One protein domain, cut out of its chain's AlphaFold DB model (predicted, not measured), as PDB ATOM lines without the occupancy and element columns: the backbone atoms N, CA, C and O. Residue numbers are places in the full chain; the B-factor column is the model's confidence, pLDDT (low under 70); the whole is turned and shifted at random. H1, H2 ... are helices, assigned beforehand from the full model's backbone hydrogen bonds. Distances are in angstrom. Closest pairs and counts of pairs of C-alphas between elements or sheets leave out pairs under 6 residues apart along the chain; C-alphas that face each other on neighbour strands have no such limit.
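What this domain is: This is residues 2 to 93 of the 258 residues of an uncharacterized protein of Prevotella copri (UniProt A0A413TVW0). A small core of crossed helices has two helical arms: H3 crosses the long H5 about perpendicular, and H2 packs on both. Residues 2 to 12 of H1 and residues 85 to 93, of which 85 to 92 belong to H5, stick out toward opposite ends of the longest axis, while the short H4 packs on residues 48 to 52 of H3. The printed part has 92 residues, with five named helices in the order H1 to H5, no named strand, and the class all helix. It is only just compact, close to loose, with a radius of gyration of the C-alphas of 14.6 A, and spans 49 by 32 by 17 A.

Where its parts are: H1, residues 2 to 20, begins at C-alpha 2 (238.326, 167.552, 169.837) and is 26.8 A long. H2 holds residues 25 to 34, H3 residues 39 to 54, 23.5 A, and H4 residues 56 to 59. H5, residues 64 to 92, is 41.2 A long and ends at C-alpha 92 (202.915, 171.654, 202.643).

How they stand to each other: The hub H3 touches H5 about perpendicular, at 87 degrees, closest at C-alphas Met 45 and Val 70, 5.8 A. H2 touches H5 at a steep tilt of 66 degrees, closest at C-alphas Tyr 28 and Ala 77, 5.1 A. H2 touches H3, closest at C-alphas Lys 29 and Ala 42, 5.6 A. H1 touches H3 with residues 13 to 20 alone, closest at C-alphas Glu 17 and Lys 53, 5.2 A. H1 touches H5 with residues 19 to 20 alone, closest at C-alphas Met 19 and Tyr 78, 6.6 A. H4 touches H3, closest at C-alphas Val 59 and Tyr 48, 6.6 A. Every O i to N i+4 pair is within hydrogen-bond range in H1, H2 and H5, and 11 of 12 in H3; H4 is too short for such a pair.

The domain as a whole: The C-alphas of Glu 2 and Phe 93, the two farthest apart, are 49.6 A apart. The printed part has no cut, and its four links are tight. Mean pLDDT of the printed part is 78.6; residue 2, residues 6 to 7, residue 10 and residues 80 to 93 are under 70.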
ATOM      1  N   GLU A   2     239.737 167.940 170.030       67.50
ATOM      2  CA  GLU A   2     238.326 167.552 169.837       67.50
ATOM      3  C   GLU A   2     237.675 166.875 171.052       67.50
ATOM      4  O   GLU A   2     236.572 167.251 171.428       67.50
ATOM      5  N   THR A   3     238.362 165.963 171.750       71.06
ATOM      6  CA  THR A   3     237.784 165.219 172.892       71.06
ATOM      7  C   THR A   3     237.271 166.125 174.016       71.06
ATOM      8  O   THR A   3     236.216 165.866 174.584       71.06
ATOM      9  N   LYS A   4     237.975 167.228 174.317       75.38
ATOM     10  CA  LYS A   4     237.526 168.210 175.320       75.38
ATOM     11  C   LYS A   4     236.266 168.958 174.872       75.38
ATOM     12  O   LYS A   4     235.403 169.216 175.702       75.38
ATOM     13  N   LYS A   5     236.144 169.270 173.576       72.62
ATOM     14  CA  LYS A   5     234.942 169.902 173.010       72.62
ATOM     15  C   LYS A   5     233.747 168.950 173.063       72.62
ATOM     16  O   LYS A   5     232.682 169.362 173.504       72.62
ATOM     17  N   TYR A   6     233.946 167.676 172.715       63.59
ATOM     18  CA  TYR A   6     232.904 166.648 172.820       63.59
ATOM     19  C   TYR A   6     232.439 166.435 174.264       63.59
ATOM     20  O   TYR A   6     231.243 166.477 174.527       63.59
ATOM     21  N   LEU A   7     233.367 166.290 175.218       67.06
ATOM     22  CA  LEU A   7     233.023 166.156 176.640       67.06
ATOM     23  C   LEU A   7     232.274 167.381 177.179       67.06
ATOM     24  O   LEU A   7     231.350 167.227 177.972       67.06
ATOM     25  N   SER A   8     232.655 168.588 176.748       74.75
ATOM     26  CA  SER A   8     231.945 169.817 177.109       74.75
ATOM     27  C   SER A   8     230.517 169.810 176.568       74.75
ATOM     28  O   SER A   8     229.590 170.049 177.331       74.75
ATOM     29  N   ALA A   9     230.332 169.474 175.289       71.56
ATOM     30  CA  ALA A   9     229.011 169.411 174.669       71.56
ATOM     31  C   ALA A   9     228.105 168.374 175.352       71.56
ATOM     32  O   ALA A   9     226.949 168.665 175.639       71.56
ATOM     33  N   MET A  10     228.638 167.193 175.691       68.38
ATOM     34  CA  MET A  10     227.884 166.161 176.411       68.38
ATOM     35  C   MET A  10     227.434 166.629 177.800       68.38
ATOM     36  O   MET A  10     226.294 166.382 178.182       68.38
ATOM     37  N   LYS A  11     228.293 167.333 178.552       71.50
ATOM     38  CA  LYS A  11     227.911 167.913 179.853       71.50
ATOM     39  C   LYS A  11     226.792 168.940 179.703       71.50
ATOM     40  O   LYS A  11     225.799 168.848 180.417       71.50
ATOM     41  N   THR A  12     226.924 169.844 178.733       80.31
ATOM     42  CA  THR A  12     225.897 170.845 178.424       80.31
ATOM     43  C   THR A  12     224.566 170.189 178.053       80.31
ATOM     44  O   THR A  12     223.525 170.611 178.544       80.31
ATOM     45  N   MET A  13     224.578 169.112 177.259       77.38
ATOM     46  CA  MET A  13     223.357 168.371 176.916       77.38
ATOM     47  C   MET A  13     222.691 167.735 178.142       77.38
ATOM     48  O   MET A  13     221.477 167.833 178.288       77.38
ATOM     49  N   VAL A  14     223.468 167.128 179.044       75.69
ATOM     50  CA  VAL A  14     222.937 166.526 180.281       75.69
ATOM     51  C   VAL A  14     222.324 167.585 181.203       75.69
ATOM     52  O   VAL A  14     221.284 167.349 181.819       75.69
ATOM     53  N   GLU A  15     222.952 168.753 181.326       80.44
ATOM     54  CA  GLU A  15     222.417 169.870 182.115       80.44
ATOM     55  C   GLU A  15     221.129 170.427 181.499       80.44
ATOM     56  O   GLU A  15     220.135 170.611 182.208       80.44
ATOM     57  N   MET A  16     221.111 170.597 180.175       83.00
ATOM     58  CA  MET A  16     219.931 171.021 179.427       83.00
ATOM     59  C   MET A  16     218.776 170.024 179.591       83.00
ATOM     60  O   MET A  16     217.652 170.424 179.878       83.00
ATOM     61  N   GLU A  17     219.038 168.719 179.490       83.31
ATOM     62  CA  GLU A  17     218.015 167.686 179.665       83.31
ATOM     63  C   GLU A  17     217.392 167.711 181.068       83.31
ATOM     64  O   GLU A  17     216.165 167.620 181.215       83.31
ATOM     65  N   LYS A  18     218.228 167.859 182.103       79.94
ATOM     66  CA  LYS A  18     217.777 167.968 183.497       79.94
ATOM     67  C   LYS A  18     216.904 169.199 183.713       79.94
ATOM     68  O   LYS A  18     215.888 169.097 184.400       79.94
ATOM     69  N   MET A  19     217.290 170.332 183.128       87.31
ATOM     70  CA  MET A  19     216.525 171.577 183.181       87.31
ATOM     71  C   MET A  19     215.164 171.403 182.497       87.31
ATOM     72  O   MET A  19     214.127 171.543 183.147       87.31
ATOM     73  N   ILE A  20     215.153 170.987 181.225       85.06
ATOM     74  CA  ILE A  20     213.929 170.880 180.415       85.06
ATOM     75  C   ILE A  20     212.940 169.873 181.013       85.06
ATOM     76  O   ILE A  20     211.730 170.109 180.998       85.06
ATOM     77  N   SER A  21     213.427 168.771 181.595       80.94
ATOM     78  CA  SER A  21     212.573 167.750 182.226       80.94
ATOM     79  C   SER A  21     211.784 168.261 183.436       80.94
ATOM     80  O   SER A  21     210.799 167.640 183.828       80.94
ATOM     81  N   ARG A  22     212.209 169.374 184.041       79.69
ATOM     82  CA  ARG A  22     211.567 169.977 185.216       79.69
ATOM     83  C   ARG A  22     210.662 171.162 184.864       79.69
ATOM     84  O   ARG A  22     209.910 171.631 185.716       79.69
ATOM     85  N   VAL A  23     210.692 171.642 183.620       80.38
ATOM     86  CA  VAL A  23     209.829 172.733 183.152       80.38
ATOM     87  C   VAL A  23     208.416 172.207 182.916       80.38
ATOM     88  O   VAL A  23     208.183 171.405 182.014       80.38
ATOM     89  N   ARG A  24     207.443 172.682 183.702       78.12
ATOM     90  CA  ARG A  24     206.027 172.335 183.498       78.12
ATOM     91  C   ARG A  24     205.380 173.226 182.421       78.12
ATOM     92  O   ARG A  24     205.698 174.420 182.362       78.12
ATOM     93  N   PRO A  25     204.424 172.705 181.625       77.69
ATOM     94  CA  PRO A  25     203.772 173.473 180.561       77.69
ATOM     95  C   PRO A  25     203.067 174.743 181.060       77.69
ATOM     96  O   PRO A  25     203.113 175.775 180.401       77.69
ATOM     97  N   ASP A  26     202.428 174.696 182.231       74.44
ATOM     98  CA  ASP A  26     201.726 175.837 182.834       74.44
ATOM     99  C   ASP A  26     202.685 176.976 183.206       74.44
ATOM    100  O   ASP A  26     202.371 178.150 182.997       74.44
ATOM    101  N   LYS A  27     203.879 176.636 183.707       79.69
ATOM    102  CA  LYS A  27     204.919 177.611 184.060       79.69
ATOM    103  C   LYS A  27     205.539 178.230 182.820       79.69
ATOM    104  O   LYS A  27     205.688 179.447 182.768       79.69
ATOM    105  N   TYR A  28     205.809 177.414 181.806       82.94
ATOM    106  CA  TYR A  28     206.300 177.895 180.521       82.94
ATOM    107  C   TYR A  28     205.311 178.871 179.867       82.94
ATOM    108  O   TYR A  28     205.683 179.991 179.526       82.94
ATOM    109  N   LYS A  29     204.019 178.515 179.810       82.38
ATOM    110  CA  LYS A  29     202.947 179.410 179.335       82.38
ATOM    111  C   LYS A  29     202.891 180.734 180.097       82.38
ATOM    112  O   LYS A  29     202.700 181.785 179.488       82.38
ATOM    113  N   ALA A  30     203.023 180.697 181.424       79.38
ATOM    114  CA  ALA A  30     202.977 181.902 182.248       79.38
ATOM    115  C   ALA A  30     204.126 182.868 181.913       79.38
ATOM    116  O   ALA A  30     203.899 184.076 181.818       79.38
ATOM    117  N   VAL A  31     205.331 182.338 181.682       85.38
ATOM    118  CA  VAL A  31     206.487 183.130 181.243       85.38
ATOM    119  C   VAL A  31     206.283 183.652 179.818       85.38
ATOM    120  O   VAL A  31     206.447 184.847 179.595       85.38
ATOM    121  N   CYS A  32     205.813 182.829 178.873       87.62
ATOM    122  CA  CYS A  32     205.460 183.291 177.521       87.62
ATOM    123  C   CYS A  32     204.497 184.486 177.549       87.62
ATOM    124  O   CYS A  32     204.740 185.505 176.902       87.62
ATOM    125  N   LYS A  33     203.447 184.411 178.376       87.56
ATOM    126  CA  LYS A  33     202.474 185.498 178.534       87.56
ATOM    127  C   LYS A  33     203.118 186.794 179.042       87.56
ATOM    128  O   LYS A  33     202.733 187.873 178.597       87.56
ATOM    129  N   LYS A  34     204.095 186.707 179.954       89.69
ATOM    130  CA  LYS A  34     204.866 187.865 180.449       89.69
ATOM    131  C   LYS A  34     205.655 188.545 179.325       89.69
ATOM    132  O   LYS A  34     205.784 189.766 179.337       89.69
ATOM    133  N   HIS A  35     206.124 187.771 178.348       91.31
ATOM    134  CA  HIS A  35     206.835 188.256 177.161       91.31
ATOM    135  C   HIS A  35     205.910 188.621 175.988       91.31
ATOM    136  O   HIS A  35     206.388 188.891 174.892       91.31
ATOM    137  N   GLY A  36     204.590 188.659 176.201       90.62
ATOM    138  CA  GLY A  36     203.619 189.038 175.168       90.62
ATOM    139  C   GLY A  36     203.368 187.966 174.102       90.62
ATOM    140  O   GLY A  36     202.791 188.284 173.068       90.62
ATOM    141  N   ILE A  37     203.778 186.722 174.354       91.62
ATOM    142  CA  ILE A  37     203.574 185.577 173.460       91.62
ATOM    143  C   ILE A  37     202.205 184.961 173.755       91.62
ATOM    144  O   ILE A  37     201.851 184.737 174.920       91.62
ATOM    145  N   ASP A  38     201.421 184.703 172.709       92.31
ATOM    146  CA  ASP A  38     200.090 184.121 172.860       92.31
ATOM    147  C   ASP A  38     200.139 182.634 173.247       92.31
ATOM    148  O   ASP A  38     201.169 181.966 173.177       92.31
ATOM    149  N   GLU A  39     199.011 182.096 173.710       80.81
ATOM    150  CA  GLU A  39     198.966 180.735 174.246       80.81
ATOM    151  C   GLU A  39     199.240 179.648 173.194       80.81
ATOM    152  O   GLU A  39     199.807 178.605 173.531       80.81
ATOM    153  N   HIS A  40     198.842 179.872 171.940       87.44
ATOM    154  CA  HIS A  40     199.062 178.904 170.873       87.44
ATOM    155  C   HIS A  40     200.549 178.841 170.526       87.44
ATOM    156  O   HIS A  40     201.141 177.761 170.557       87.44
ATOM    157  N   GLU A  41     201.171 180.005 170.327       89.25
ATOM    158  CA  GLU A  41     202.613 180.109 170.104       89.25
ATOM    159  C   GLU A  41     203.411 179.572 171.304       89.25
ATOM    160  O   GLU A  41     204.378 178.829 171.128       89.25
ATOM    161  N   ALA A  42     202.967 179.836 172.536       84.25
ATOM    162  CA  ALA A  42     203.604 179.317 173.744       84.25
ATOM    163  C   ALA A  42     203.620 177.780 173.806       84.25
ATOM    164  O   ALA A  42     204.605 177.189 174.258       84.25
ATOM    165  N   MET A  43     202.545 177.122 173.362       89.38
ATOM    166  CA  MET A  43     202.473 175.658 173.329       89.38
ATOM    167  C   MET A  43     203.340 175.050 172.235       89.38
ATOM    168  O   MET A  43     203.976 174.021 172.471       89.38
ATOM    169  N   ASP A  44     203.418 175.703 171.080       88.25
ATOM    170  CA  ASP A  44     204.333 175.305 170.015       88.25
ATOM    171  C   ASP A  44     205.788 175.422 170.480       88.25
ATOM    172  O   ASP A  44     206.556 174.463 170.366       88.25
ATOM    173  N   MET A  45     206.148 176.556 171.090       91.69
ATOM    174  CA  MET A  45     207.464 176.789 171.691       91.69
ATOM    175  C   MET A  45     207.810 175.739 172.750       91.69
ATOM    176  O   MET A  45     208.900 175.170 172.708       91.69
ATOM    177  N   TYR A  46     206.880 175.414 173.653       88.69
ATOM    178  CA  TYR A  46     207.079 174.347 174.637       88.69
ATOM    179  C   TYR A  46     207.294 172.980 173.971       88.69
ATOM    180  O   TYR A  46     208.155 172.203 174.385       88.69
ATOM    181  N   GLY A  47     206.553 172.686 172.899       86.69
ATOM    182  CA  GLY A  47     206.750 171.483 172.095       86.69
ATOM    183  C   GLY A  47     208.145 171.415 171.467       86.69
ATOM    184  O   GLY A  47     208.744 170.338 171.429       86.69
ATOM    185  N   TYR A  48     208.692 172.543 171.008       90.00
ATOM    186  CA  TYR A  48     210.074 172.610 170.523       90.00
ATOM    187  C   TYR A  48     211.091 172.440 171.653       90.00
ATOM    188  O   TYR A  48     212.032 171.671 171.473       90.00
ATOM    189  N   LEU A  49     210.871 173.053 172.822       90.12
ATOM    190  CA  LEU A  49     211.720 172.862 174.004       90.12
ATOM    191  C   LEU A  49     211.823 171.373 174.375       90.12
ATOM    192  O   LEU A  49     212.917 170.844 174.544       90.12
ATOM    193  N   GLN A  50     210.695 170.659 174.431       87.88
ATOM    194  CA  GLN A  50     210.695 169.226 174.743       87.88
ATOM    195  C   GLN A  50     211.401 168.385 173.668       87.88
ATOM    196  O   GLN A  50     212.049 167.400 174.002       87.88
ATOM    197  N   LYS A  51     211.342 168.783 172.390       87.00
ATOM    198  CA  LYS A  51     212.076 168.105 171.306       87.00
ATOM    199  C   LYS A  51     213.580 168.362 171.356       87.00
ATOM    200  O   LYS A  51     214.344 167.459 171.034       87.00
ATOM    201  N   MET A  52     214.022 169.547 171.787       83.25
ATOM    202  CA  MET A  52     215.450 169.838 171.992       83.25
ATOM    203  C   MET A  52     216.091 168.899 173.014       83.25
ATOM    204  O   MET A  52     217.282 168.620 172.920       83.25
ATOM    205  N   LYS A  53     215.296 168.404 173.970       80.19
ATOM    206  CA  LYS A  53     215.729 167.459 174.998       80.19
ATOM    207  C   LYS A  53     216.198 166.122 174.424       80.19
ATOM    208  O   LYS A  53     217.202 165.591 174.880       80.19
ATOM    209  N   THR A  54     215.445 165.561 173.480       72.12
ATOM    210  CA  THR A  54     215.636 164.179 173.012       72.12
ATOM    211  C   THR A  54     216.210 164.107 171.604       72.12
ATOM    212  O   THR A  54     217.057 163.264 171.333       72.12
ATOM    213  N   ASP A  55     215.797 165.013 170.716       77.81
ATOM    214  CA  ASP A  55     215.987 164.868 169.276       77.81
ATOM    215  C   ASP A  55     216.265 166.235 168.627       77.81
ATOM    216  O   ASP A  55     215.446 166.778 167.882       77.81
ATOM    217  N   TYR A  56     217.438 166.820 168.896       70.69
ATOM    218  CA  TYR A  56     217.800 168.166 168.415       70.69
ATOM    219  C   TYR A  56     217.636 168.345 166.889       70.69
ATOM    220  O   TYR A  56     217.322 169.435 166.406       70.69
ATOM    221  N   TRP A  57     217.791 167.273 166.101       78.50
ATOM    222  CA  TRP A  57     217.586 167.311 164.651       78.50
ATOM    223  C   TRP A  57     216.137 167.643 164.265       78.50
ATOM    224  O   TRP A  57     215.925 168.260 163.220       78.50
ATOM    225  N   LEU A  58     215.145 167.323 165.109       78.88
ATOM    226  CA  LEU A  58     213.726 167.629 164.880       78.88
ATOM    227  C   LEU A  58     213.403 169.122 164.966       78.88
ATOM    228  O   LEU A  58     212.289 169.515 164.620       78.88
ATOM    229  N   VAL A  59     214.342 169.952 165.419       84.25
ATOM    230  CA  VAL A  59     214.178 171.412 165.479       84.25
ATOM    231  C   VAL A  59     215.210 172.166 164.641       84.25
ATOM    232  O   VAL A  59     215.118 173.382 164.517       84.25
ATOM    233  N   SER A  60     216.134 171.452 163.991       82.50
ATOM    234  CA  SER A  60     217.242 172.025 163.206       82.50
ATOM    235  C   SER A  60     216.818 172.900 162.019       82.50
ATOM    236  O   SER A  60     217.611 173.691 161.523       82.50
ATOM    237  N   TYR A  61     215.569 172.779 161.563       86.62
ATOM    238  CA  TYR A  61     215.016 173.596 160.478       86.62
ATOM    239  C   TYR A  61     214.512 174.974 160.946       86.62
ATOM    240  O   TYR A  61     214.117 175.799 160.119       86.62
ATOM    241  N   LYS A  62     214.449 175.216 162.260       89.25
ATOM    242  CA  LYS A  62     214.051 176.507 162.828       89.25
ATOM    243  C   LYS A  62     215.227 177.482 162.816       89.25
ATOM    244  O   LYS A  62     216.386 177.083 162.801       89.25
ATOM    245  N   LYS A  63     214.908 178.777 162.830       91.50
ATOM    246  CA  LYS A  63     215.913 179.840 162.938       91.50
ATOM    247  C   LYS A  63     216.577 179.801 164.312       91.50
ATOM    248  O   LYS A  63     215.886 179.576 165.301       91.50
ATOM    249  N   GLU A  64     217.875 180.079 164.350       88.06
ATOM    250  CA  GLU A  64     218.689 180.101 165.571       88.06
ATOM    251  C   GLU A  64     218.088 181.019 166.643       88.06
ATOM    252  O   GLU A  64     217.724 180.521 167.702       88.06
ATOM    253  N   ASP A  65     217.805 182.282 166.308       90.19
ATOM    254  CA  ASP A  65     217.186 183.259 167.223       90.19
ATOM    255  C   ASP A  65     215.877 182.752 167.859       90.19
ATOM    256  O   ASP A  65     215.562 183.045 169.011       90.19
ATOM    257  N   TYR A  66     215.096 181.964 167.112       90.62
ATOM    258  CA  TYR A  66     213.853 181.386 167.623       90.62
ATOM    259  C   TYR A  66     214.132 180.260 168.624       90.62
ATOM    260  O   TYR A  66     213.457 180.158 169.647       90.62
ATOM    261  N   LEU A  67     215.126 179.411 168.349       89.62
ATOM    262  CA  LEU A  67     215.531 178.352 169.273       89.62
ATOM    263  C   LEU A  67     216.152 178.930 170.552       89.62
ATOM    264  O   LEU A  67     215.855 178.436 171.639       89.62
ATOM    265  N   GLU A  68     216.949 179.994 170.439       89.19
ATOM    266  CA  GLU A  68     217.482 180.727 171.593       89.19
ATOM    267  C   GLU A  68     216.352 181.289 172.457       89.19
ATOM    268  O   GLU A  68     216.344 181.091 173.672       89.19
ATOM    269  N   GLN A  69     215.343 181.910 171.842       91.81
ATOM    270  CA  GLN A  69     214.188 182.430 172.569       91.81
ATOM    271  C   GLN A  69     213.417 181.325 173.311       91.81
ATOM    272  O   GLN A  69     213.008 181.519 174.456       91.81
ATOM    273  N   VAL A  70     213.240 180.155 172.686       91.62
ATOM    274  CA  VAL A  70     212.620 178.979 173.324       91.62
ATOM    275  C   VAL A  70     213.416 178.537 174.558       91.62
ATOM    276  O   VAL A  70     212.828 178.275 175.608       91.62
ATOM    277  N   LEU A  71     214.746 178.486 174.457       90.06
ATOM    278  CA  LEU A  71     215.612 178.101 175.573       90.06
ATOM    279  C   LEU A  71     215.574 179.122 176.714       90.06
ATOM    280  O   LEU A  71     215.368 178.721 177.855       90.06
ATOM    281  N   VAL A  72     215.676 180.422 176.419       90.69
ATOM    282  CA  VAL A  72     215.634 181.496 177.431       90.69
ATOM    283  C   VAL A  72     214.324 181.470 178.224       90.69
ATOM    284  O   VAL A  72     214.330 181.557 179.453       90.69
ATOM    285  N   ILE A  73     213.185 181.286 177.547       91.81
ATOM    286  CA  ILE A  73     211.892 181.127 178.230       91.81
ATOM    287  C   ILE A  73     211.876 179.847 179.071       91.81
ATOM    288  O   ILE A  73     211.332 179.845 180.176       91.81
ATOM    289  N   GLY A  74     212.482 178.763 178.578       88.50
ATOM    290  CA  GLY A  74     212.634 177.508 179.313       88.50
ATOM    291  C   GLY A  74     213.417 177.682 180.611       88.50
ATOM    292  O   GLY A  74     212.969 177.219 181.659       88.50
ATOM    293  N   GLU A  75     214.530 178.410 180.569       86.12
ATOM    294  CA  GLU A  75     215.370 178.720 181.729       86.12
ATOM    295  C   GLU A  75     214.646 179.607 182.753       86.12
ATOM    296  O   GLU A  75     214.693 179.342 183.960       86.12
ATOM    297  N   GLU A  76     213.913 180.628 182.298       85.12
ATOM    298  CA  GLU A  76     213.105 181.477 183.179       85.12
ATOM    299  C   GLU A  76     211.935 180.690 183.797       85.12
ATOM    300  O   GLU A  76     211.643 180.822 184.992       85.12
ATOM    301  N   ALA A  77     211.292 179.810 183.026       81.06
ATOM    302  CA  ALA A  77     210.236 178.928 183.513       81.06
ATOM    303  C   ALA A  77     210.769 177.890 184.510       81.06
ATOM    304  O   ALA A  77     210.106 177.611 185.510       81.06
ATOM    305  N   TYR A  78     211.973 177.361 184.283       80.31
ATOM    306  CA  TYR A  78     212.667 176.474 185.214       80.31
ATOM    307  C   TYR A  78     213.016 177.190 186.521       80.31
ATOM    308  O   TYR A  78     212.729 176.681 187.603       80.31
ATOM    309  N   SER A  79     213.545 178.410 186.436       76.75
ATOM    310  CA  SER A  79     213.839 179.248 187.605       76.75
ATOM    311  C   SER A  79     212.565 179.558 188.399       76.75
ATOM    312  O   SER A  79     212.526 179.453 189.622       76.75
ATOM    313  N   THR A  80     211.469 179.845 187.696       69.44
ATOM    314  CA  THR A  80     210.142 180.048 188.293       69.44
ATOM    315  C   THR A  80     209.586 178.763 188.911       69.44
ATOM    316  O   THR A  80     208.879 178.823 189.918       69.44
ATOM    317  N   TYR A  81     209.869 177.595 188.330       68.06
ATOM    318  CA  TYR A  81     209.541 176.300 188.919       68.06
ATOM    319  C   TYR A  81     210.324 176.071 190.210       68.06
ATOM    320  O   TYR A  81     209.682 175.761 191.201       68.06
ATOM    321  N   LEU A  82     211.640 176.299 190.240       64.69
ATOM    322  CA  LEU A  82     212.453 176.162 191.458       64.69
ATOM    323  C   LEU A  82     211.958 177.082 192.585       64.69
ATOM    324  O   LEU A  82     211.835 176.662 193.732       64.69
ATOM    325  N   ASN A  83     211.586 178.319 192.249       61.56
ATOM    326  CA  ASN A  83     211.060 179.278 193.225       61.56
ATOM    327  C   ASN A  83     209.653 178.898 193.718       61.56
ATOM    328  O   ASN A  83     209.313 179.102 194.881       61.56
ATOM    329  N   ASN A  84     208.818 178.338 192.840       57.03
ATOM    330  CA  ASN A  84     207.474 177.894 193.202       57.03
ATOM    331  C   ASN A  84     207.454 176.523 193.879       57.03
ATOM    332  O   ASN A  84     206.554 176.293 194.675       57.03
ATOM    333  N   SER A  85     208.385 175.615 193.572       51.28
ATOM    334  CA  SER A  85     208.542 174.356 194.302       51.28
ATOM    335  C   SER A  85     209.010 174.662 195.712       51.28
ATOM    336  O   SER A  85     208.411 174.160 196.645       51.28
ATOM    337  N   PHE A  86     209.940 175.612 195.873       51.72
ATOM    338  CA  PHE A  86     210.298 176.154 197.179       51.72
ATOM    339  C   PHE A  86     209.065 176.657 197.949       51.72
ATOM    340  O   PHE A  86     208.808 176.214 199.064       51.72
ATOM    341  N   ALA A  87     208.247 177.525 197.344       48.78
ATOM    342  CA  ALA A  87     207.030 178.025 197.988       48.78
ATOM    343  C   ALA A  87     205.984 176.922 198.258       48.78
ATOM    344  O   ALA A  87     205.310 176.954 199.286       48.78
ATOM    345  N   TYR A  88     205.841 175.946 197.358       43.97
ATOM    346  CA  TYR A  88     204.907 174.832 197.506       43.97
ATOM    347  C   TYR A  88     205.339 173.892 198.633       43.97
ATOM    348  O   TYR A  88     204.543 173.650 199.537       43.97
ATOM    349  N   ASP A  89     206.603 173.461 198.649       48.72
ATOM    350  CA  ASP A  89     207.195 172.640 199.709       48.72
ATOM    351  C   ASP A  89     206.987 173.325 201.067       48.72
ATOM    352  O   ASP A  89     206.410 172.720 201.971       48.72
ATOM    353  N   VAL A  90     207.258 174.637 201.142       50.47
ATOM    354  CA  VAL A  90     206.989 175.490 202.314       50.47
ATOM    355  C   VAL A  90     205.526 175.443 202.779       50.47
ATOM    356  O   VAL A  90     205.261 175.313 203.974       50.47
ATOM    357  N   THR A  91     204.556 175.513 201.863       48.50
ATOM    358  CA  THR A  91     203.119 175.489 202.211       48.50
ATOM    359  C   THR A  91     202.576 174.108 202.595       48.50
ATOM    360  O   THR A  91     201.497 174.020 203.191       48.50
ATOM    361  N   THR A  92     203.303 173.030 202.284       49.38
ATOM    362  CA  THR A  92     202.915 171.654 202.643       49.38
ATOM    363  C   THR A  92     203.367 171.256 204.053       49.38
ATOM    364  O   THR A  92     202.868 170.268 204.592       49.38
ATOM    365  N   PHE A  93     204.234 172.041 204.704       55.56
ATOM    366  CA  PHE A  93     204.742 171.795 206.062       55.56
ATOM    367  C   PHE A  93     203.728 172.147 207.168       55.56
ATOM    368  O   PHE A  93     203.995 172.962 208.047       55.56
TER     369      PHE A  93